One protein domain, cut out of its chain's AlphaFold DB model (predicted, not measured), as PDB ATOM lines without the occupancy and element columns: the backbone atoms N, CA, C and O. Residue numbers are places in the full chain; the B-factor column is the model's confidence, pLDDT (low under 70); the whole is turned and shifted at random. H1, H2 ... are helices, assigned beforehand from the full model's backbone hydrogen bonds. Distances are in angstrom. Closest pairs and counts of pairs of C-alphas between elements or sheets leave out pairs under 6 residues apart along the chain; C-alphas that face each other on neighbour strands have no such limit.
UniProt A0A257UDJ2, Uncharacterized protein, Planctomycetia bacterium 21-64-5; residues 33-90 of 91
ATOM      1  N   LYS A  33      -6.008 -54.390  45.710       66.06
ATOM      2  CA  LYS A  33      -6.873 -53.695  44.746       66.06
ATOM      3  C   LYS A  33      -8.119 -53.089  45.410       66.06
ATOM      4  O   LYS A  33      -8.578 -52.047  44.962       66.06
ATOM      5  N   ALA A  34      -8.636 -53.729  46.463       68.56
ATOM      6  CA  ALA A  34      -9.782 -53.257  47.231       68.56
ATOM      7  C   ALA A  34      -9.469 -51.987  48.045       68.56
ATOM      8  O   ALA A  34     -10.246 -51.029  48.002       68.56
ATOM      9  N   ASP A  35      -8.317 -51.946  48.715       67.00
ATOM     10  CA  ASP A  35      -7.900 -50.811  49.545       67.00
ATOM     11  C   ASP A  35      -7.654 -49.567  48.681       67.00
ATOM     12  O   ASP A  35      -8.223 -48.502  48.927       67.00
ATOM     13  N   ALA A  36      -6.927 -49.743  47.573       68.00
ATOM     14  CA  ALA A  36      -6.646 -48.673  46.619       68.00
ATOM     15  C   ALA A  36      -7.924 -48.086  45.997       68.00
ATOM     16  O   ALA A  36      -8.028 -46.875  45.801       68.00
ATOM     17  N   THR A  37      -8.925 -48.926  45.695       75.38
ATOM     18  CA  THR A  37     -10.204 -48.440  45.155       75.38
ATOM     19  C   THR A  37     -11.014 -47.643  46.171       75.38
ATOM     20  O   THR A  37     -11.671 -46.679  45.787       75.38
ATOM     21  N   SER A  38     -10.955 -48.008  47.455       78.75
ATOM     22  CA  SER A  38     -11.685 -47.314  48.520       78.75
ATOM     23  C   SER A  38     -11.100 -45.930  48.801       78.75
ATOM     24  O   SER A  38     -11.833 -44.941  48.860       78.75
ATOM     25  N   GLU A  39      -9.774 -45.834  48.916       77.25
ATOM     26  CA  GLU A  39      -9.084 -44.561  49.150       77.25
ATOM     27  C   GLU A  39      -9.272 -43.592  47.978       77.25
ATOM     28  O   GLU A  39      -9.579 -42.413  48.176       77.25
ATOM     29  N   LEU A  40      -9.173 -44.104  46.748       79.56
ATOM     30  CA  LEU A  40      -9.405 -43.320  45.539       79.56
ATOM     31  C   LEU A  40     -10.847 -42.800  45.467       79.56
ATOM     32  O   LEU A  40     -11.060 -41.625  45.163       79.56
ATOM     33  N   GLN A  41     -11.831 -43.646  45.777       83.06
ATOM     34  CA  GLN A  41     -13.242 -43.265  45.775       83.06
ATOM     35  C   GLN A  41     -13.514 -42.121  46.765       83.06
ATOM     36  O   GLN A  41     -14.120 -41.114  46.398       83.06
ATOM     37  N   GLN A  42     -12.991 -42.218  47.988       80.81
ATOM     38  CA  GLN A  42     -13.140 -41.167  49.001       80.81
ATOM     39  C   GLN A  42     -12.454 -39.858  48.592       80.81
ATOM     40  O   GLN A  42     -12.983 -38.771  48.840       80.81
ATOM     41  N   ALA A  43     -11.283 -39.936  47.954       79.31
ATOM     42  CA  ALA A  43     -10.593 -38.757  47.441       79.31
ATOM     43  C   ALA A  43     -11.409 -38.056  46.340       79.31
ATOM     44  O   ALA A  43     -11.520 -36.827  46.347       79.31
ATOM     45  N   ILE A  44     -12.027 -38.825  45.438       82.06
ATOM     46  CA  ILE A  44     -12.914 -38.307  44.386       82.06
ATOM     47  C   ILE A  44     -14.147 -37.639  44.997       82.06
ATOM     48  O   ILE A  44     -14.494 -36.528  44.604       82.06
ATOM     49  N   GLU A  45     -14.786 -38.258  45.987       84.31
ATOM     50  CA  GLU A  45     -15.964 -37.691  46.652       84.31
ATOM     51  C   GLU A  45     -15.651 -36.359  47.346       84.31
ATOM     52  O   GLU A  45     -16.384 -35.383  47.170       84.31
ATOM     53  N   ARG A  46     -14.521 -36.269  48.060       78.00
ATOM     54  CA  ARG A  46     -14.062 -35.014  48.690       78.00
ATOM     55  C   ARG A  46     -13.766 -33.928  47.657       78.00
ATOM     56  O   ARG A  46     -14.125 -32.768  47.863       78.00
ATOM     57  N   MET A  47     -13.152 -34.309  46.537       77.94
ATOM     58  CA  MET A  47     -12.860 -33.409  45.422       77.94
ATOM     59  C   MET A  47     -14.143 -32.866  44.786       77.94
ATOM     60  O   MET A  47     -14.266 -31.657  44.604       77.94
ATOM     61  N   MET A  48     -15.107 -33.743  44.495       80.56
ATOM     62  CA  MET A  48     -16.406 -33.387  43.914       80.56
ATOM     63  C   MET A  48     -17.241 -32.516  44.857       80.56
ATOM     64  O   MET A  48     -17.944 -31.618  44.403       80.56
ATOM     65  N   ALA A  49     -17.123 -32.732  46.169       82.88
ATOM     66  CA  ALA A  49     -17.740 -31.886  47.185       82.88
ATOM     67  C   ALA A  49     -17.059 -30.508  47.333       82.88
ATOM     68  O   ALA A  49     -17.549 -29.661  48.077       82.88
ATOM     69  N   GLY A  50     -15.924 -30.273  46.663       77.88
ATOM     70  CA  GLY A  50     -15.156 -29.030  46.762       77.88
ATOM     71  C   GLY A  50     -14.500 -28.812  48.129       77.88
ATOM     72  O   GLY A  50     -14.026 -27.712  48.419       77.88
ATOM     73  N   VAL A  51     -14.460 -29.840  48.981       77.69
ATOM     74  CA  VAL A  51     -13.921 -29.744  50.338       77.69
ATOM     75  C   VAL A  51     -12.408 -29.916  50.280       77.69
ATOM     76  O   VAL A  51     -11.896 -30.986  49.955       77.69
ATOM     77  N   ARG A  52     -11.673 -28.855  50.626       76.62
ATOM     78  CA  ARG A  52     -10.226 -28.923  50.859       76.62
ATOM     79  C   ARG A  52      -9.951 -29.068  52.346       76.62
ATOM     80  O   ARG A  52     -10.182 -28.136  53.109       76.62
ATOM     81  N   ASP A  53      -9.413 -30.219  52.724       83.12
ATOM     82  CA  ASP A  53      -8.880 -30.434  54.063       83.12
ATOM     83  C   ASP A  53      -7.515 -29.721  54.193       83.12
ATOM     84  O   ASP A  53      -6.596 -29.994  53.406       83.12
ATOM     85  N   PRO A  54      -7.366 -28.773  55.136       85.31
ATOM     86  CA  PRO A  54      -6.130 -28.018  55.304       85.31
ATOM     87  C   PRO A  54      -4.945 -28.879  55.759       85.31
ATOM     88  O   PRO A  54      -3.819 -28.563  55.374       85.31
ATOM     89  N   GLU A  55      -5.167 -29.946  56.532       87.25
ATOM     90  CA  GLU A  55      -4.095 -30.845  56.983       87.25
ATOM     91  C   GLU A  55      -3.586 -31.701  55.829       87.25
ATOM     92  O   GLU A  55      -2.383 -31.758  55.578       87.25
ATOM     93  N   VAL A  56      -4.501 -32.276  55.044       85.06
ATOM     94  CA  VAL A  56      -4.136 -33.033  53.834       85.06
ATOM     95  C   VAL A  56      -3.379 -32.136  52.854       85.06
ATOM     96  O   VAL A  56      -2.392 -32.549  52.251       85.06
ATOM     97  N   GLY A  57      -3.797 -30.875  52.731       85.38
ATOM     98  CA  GLY A  57      -3.097 -29.896  51.908       85.38
ATOM     99  C   GLY A  57      -1.707 -29.522  52.433       85.38
ATOM    100  O   GLY A  57      -0.843 -29.180  51.628       85.38
ATOM    101  N   ARG A  58      -1.470 -29.527  53.751       90.00
ATOM    102  CA  ARG A  58      -0.126 -29.333  54.324       90.00
ATOM    103  C   ARG A  58       0.760 -30.532  54.016       90.00
ATOM    104  O   ARG A  58       1.798 -30.354  53.392       90.00
ATOM    105  N   GLN A  59       0.279 -31.730  54.333       90.38
ATOM    106  CA  GLN A  59       1.006 -32.974  54.100       90.38
ATOM    107  C   GLN A  59       1.414 -33.131  52.629       90.38
ATOM    108  O   GLN A  59       2.574 -33.389  52.326       90.38
ATOM    109  N   ALA A  60       0.488 -32.869  51.703       87.69
ATOM    110  CA  ALA A  60       0.776 -32.936  50.275       87.69
ATOM    111  C   ALA A  60       1.865 -31.943  49.828       87.69
ATOM    112  O   ALA A  60       2.610 -32.245  48.901       87.69
ATOM    113  N   ARG A  61       1.973 -30.760  50.452       90.12
ATOM    114  CA  ARG A  61       3.051 -29.805  50.136       90.12
ATOM    115  C   ARG A  61       4.396 -30.334  50.611       90.12
ATOM    116  O   ARG A  61       5.329 -30.360  49.818       90.12
ATOM    117  N   ASP A  62       4.456 -30.811  51.849       93.75
ATOM    118  CA  ASP A  62       5.687 -31.334  52.445       93.75
ATOM    119  C   ASP A  62       6.218 -32.548  51.666       93.75
ATOM    120  O   ASP A  62       7.420 -32.667  51.417       93.75
ATOM    121  N   ASP A  63       5.320 -33.433  51.224       92.50
ATOM    122  CA  ASP A  63       5.685 -34.599  50.420       92.50
ATOM    123  C   ASP A  63       6.193 -34.193  49.029       92.50
ATOM    124  O   ASP A  63       7.215 -34.703  48.564       92.50
ATOM    125  N   MET A  64       5.534 -33.230  48.379       90.19
ATOM    126  CA  MET A  64       5.960 -32.714  47.074       90.19
ATOM    127  C   MET A  64       7.302 -31.977  47.147       90.19
ATOM    128  O   MET A  64       8.121 -32.112  46.233       90.19
ATOM    129  N   ASP A  65       7.554 -31.234  48.223       93.75
ATOM    130  CA  ASP A  65       8.833 -30.562  48.447       93.75
ATOM    131  C   ASP A  65       9.956 -31.581  48.667       93.75
ATOM    132  O   ASP A  65      11.005 -31.491  48.020       93.75
ATOM    133  N   ARG A  66       9.713 -32.631  49.462       93.81
ATOM    134  CA  ARG A  66      10.668 -33.739  49.621       93.81
ATOM    135  C   ARG A  66      10.975 -34.414  48.284       93.81
ATOM    136  O   ARG A  66      12.142 -34.603  47.942       93.81
ATOM    137  N   MET A  67       9.947 -34.727  47.494       90.06
ATOM    138  CA  MET A  67      10.118 -35.320  46.162       90.06
ATOM    139  C   MET A  67      10.911 -34.408  45.221       90.06
ATOM    140  O   MET A  67      11.753 -34.890  44.455       90.06
ATOM    141  N   ARG A  68      10.672 -33.093  45.275       87.94
ATOM    142  CA  ARG A  68      11.424 -32.102  44.496       87.94
ATOM    143  C   ARG A  68      12.899 -32.120  44.878       87.94
ATOM    144  O   ARG A  68      13.741 -32.178  43.983       87.94
ATOM    145  N   GLU A  69      13.220 -32.103  46.169       92.50
ATOM    146  CA  GLU A  69      14.607 -32.153  46.637       92.50
ATOM    147  C   GLU A  69      15.314 -33.444  46.224       92.50
ATOM    148  O   GLU A  69      16.461 -33.416  45.773       92.50
ATOM    149  N   GLU A  70      14.643 -34.586  46.367       92.62
ATOM    150  CA  GLU A  70      15.191 -35.875  45.946       92.62
ATOM    151  C   GLU A  70      15.452 -35.909  44.442       92.62
ATOM    152  O   GLU A  70      16.521 -36.340  44.006       92.62
ATOM    153  N   THR A  71      14.507 -35.406  43.648       88.31
ATOM    154  CA  THR A  71      14.652 -35.303  42.193       88.31
ATOM    155  C   THR A  71      15.837 -34.409  41.839       88.31
ATOM    156  O   THR A  71      16.695 -34.812  41.055       88.31
ATOM    157  N   GLN A  72      15.961 -33.248  42.483       89.25
ATOM    158  CA  GLN A  72      17.072 -32.329  42.255       89.25
ATOM    159  C   GLN A  72      18.429 -32.960  42.599       89.25
ATOM    160  O   GLN A  72      19.384 -32.805  41.840       89.25
ATOM    161  N   LYS A  73      18.521 -33.714  43.701       91.06
ATOM    162  CA  LYS A  73      19.744 -34.445  44.079       91.06
ATOM    163  C   LYS A  73      20.114 -35.528  43.059       91.06
ATOM    164  O   LYS A  73      21.298 -35.752  42.827       91.06
ATOM    165  N   ARG A  74      19.123 -36.209  42.474       89.88
ATOM    166  CA  ARG A  74      19.337 -37.344  41.555       89.88
ATOM    167  C   ARG A  74      19.661 -36.920  40.127       89.88
ATOM    168  O   ARG A  74      20.554 -37.501  39.520       89.88
ATOM    169  N   VAL A  75      18.917 -35.961  39.579       89.25
ATOM    170  CA  VAL A  75      18.977 -35.612  38.146       89.25
ATOM    171  C   VAL A  75      19.300 -34.141  37.883       89.25
ATOM    172  O   VAL A  75      19.430 -33.746  36.728       89.25
ATOM    173  N   GLY A  76      19.470 -33.329  38.928       87.88
ATOM    174  CA  GLY A  76      19.694 -31.892  38.790       87.88
ATOM    175  C   GLY A  76      18.426 -31.142  38.377       87.88
ATOM    176  O   GLY A  76      17.310 -31.514  38.742       87.88
ATOM    177  N   THR A  77      18.591 -30.045  37.638       85.81
ATOM    178  CA  THR A  77      17.468 -29.213  37.184       85.81
ATOM    179  C   THR A  77      16.782 -29.836  35.967       85.81
ATOM    180  O   THR A  77      17.426 -30.145  34.967       85.81
ATOM    181  N   VAL A  78      15.455 -29.974  36.029       82.81
ATOM    182  CA  VAL A  78      14.630 -30.538  34.948       82.81
ATOM    183  C   VAL A  78      13.958 -29.402  34.165       82.81
ATOM    184  O   VAL A  78      12.789 -29.090  34.379       82.81
ATOM    185  N   GLU A  79      14.696 -28.757  33.255       84.25
ATOM    186  CA  GLU A  79      14.193 -27.649  32.414       84.25
ATOM    187  C   GLU A  79      13.726 -28.120  31.025       84.25
ATOM    188  O   GLU A  79      14.105 -27.569  30.000       84.25
ATOM    189  N   VAL A  80      12.905 -29.171  30.959       81.62
ATOM    190  CA  VAL A  80      12.588 -29.828  29.670       81.62
ATOM    191  C   VAL A  80      11.703 -28.972  28.751       81.62
ATOM    192  O   VAL A  80      11.824 -29.055  27.533       81.62
ATOM    193  N   ALA A  81      10.806 -28.159  29.315       84.56
ATOM    194  CA  ALA A  81       9.813 -27.393  28.551       84.56
ATOM    195  C   ALA A  81       9.758 -25.906  28.934       84.56
ATOM    196  O   ALA A  81       8.796 -25.222  28.599       84.56
ATOM    197  N   VAL A  82      10.762 -25.405  29.663       84.75
ATOM    198  CA  VAL A  82      10.753 -24.030  30.189       84.75
ATOM    199  C   VAL A  82      10.654 -23.008  29.059       84.75
ATOM    200  O   VAL A  82       9.832 -22.099  29.144       84.75
ATOM    201  N   ASP A  83      11.419 -23.193  27.987       82.75
ATOM    202  CA  ASP A  83      11.413 -22.272  26.848       82.75
ATOM    203  C   ASP A  83      10.076 -22.306  26.099       82.75
ATOM    204  O   ASP A  83       9.488 -21.261  25.852       82.75
ATOM    205  N   LEU A  84       9.501 -23.496  25.883       87.19
ATOM    206  CA  LEU A  84       8.171 -23.636  25.272       87.19
ATOM    207  C   LEU A  84       7.068 -22.953  26.093       87.19
ATOM    208  O   LEU A  84       6.136 -22.382  25.533       87.19
ATOM    209  N   ILE A  85       7.150 -23.020  27.425       84.38
ATOM    210  CA  ILE A  85       6.190 -22.355  28.316       84.38
ATOM    211  C   ILE A  85       6.361 -20.834  28.256       84.38
ATOM    212  O   ILE A  85       5.361 -20.119  28.297       84.38
ATOM    213  N   ARG A  86       7.603 -20.336  28.178       89.88
ATOM    214  CA  ARG A  86       7.892 -18.901  28.036       89.88
ATOM    215  C   ARG A  86       7.351 -18.369  26.715       89.88
ATOM    216  O   ARG A  86       6.566 -17.430  26.748       89.88
ATOM    217  N   ASP A  87       7.659 -19.042  25.611       87.31
ATOM    218  CA  ASP A  87       7.171 -18.689  24.273       87.31
ATOM    219  C   ASP A  87       5.633 -18.707  24.197       87.31
ATOM    220  O   ASP A  87       5.020 -17.880  23.532       87.31
ATOM    221  N   ALA A  88       4.977 -19.639  24.898       87.62
ATOM    222  CA  ALA A  88       3.515 -19.700  24.946       87.62
ATOM    223  C   ALA A  88       2.876 -18.608  25.824       87.62
ATOM    224  O   ALA A  88       1.699 -18.290  25.650       87.62
ATOM    225  N   ARG A  89       3.612 -18.082  26.810       84.06
ATOM    226  CA  ARG A  89       3.122 -17.068  27.751       84.06
ATOM    227  C   ARG A  89       3.315 -15.655  27.217       84.06
ATOM    228  O   ARG A  89       2.407 -14.842  27.366       84.06
ATOM    229  N   ASP A  90       4.468 -15.410  26.608       78.69
ATOM    230  CA  ASP A  90       4.885 -14.126  26.055       78.69
ATOM    231  C   ASP A  90       5.165 -14.303  24.544       78.69
ATOM    232  O   ASP A  90       6.326 -14.473  24.165       78.69
TER     233      ASP A  90
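AT A GLANCE: This is residues 33 to 90 of the 91 residues of an uncharacterized protein of Planctomycetia bacterium 21-64-5 (UniProt A0A257UDJ2). An open chain of three helices that do not pack on one another: the long helix H2 makes a crossbar, with H1 set off beyond one end and H3 beyond the other. The 58 printed residues hold three named helices, in the order H1, H2, H3, and no named strand; the class is all helix. The whole is extended, with a radius of gyration of the C-alphas of 16.9 A and spans of 40 by 30 by 26 A.

HOW THE PARTS SIT: H2, residues 54 to 75, touches no helix. It is apart from H1, residues 33 to 48, and from H3, residues 82 to 89. H1 and H3 are also apart. In H1, H2 and H3 every O i to N i+4 pair is within hydrogen-bond range.

IN THESE COORDINATES: H2 is 31.3 A long, from C-alpha 54 at (-6.130, -28.018, 55.304) to C-alpha 75 at (18.977, -35.612, 38.146). H1 measures 22.4 A and begins with C-alpha 33 at (-6.873, -53.695, 44.746). H3 measures 10.6 A.

THE WHOLE: The farthest C-alphas, Ala 34 and Asp 90, are 46.8 A apart. The printed part has no cut. The link from H1 to H2 is tight, that from H2 to H3 short. Residues 33 to 36 have pLDDT under 70.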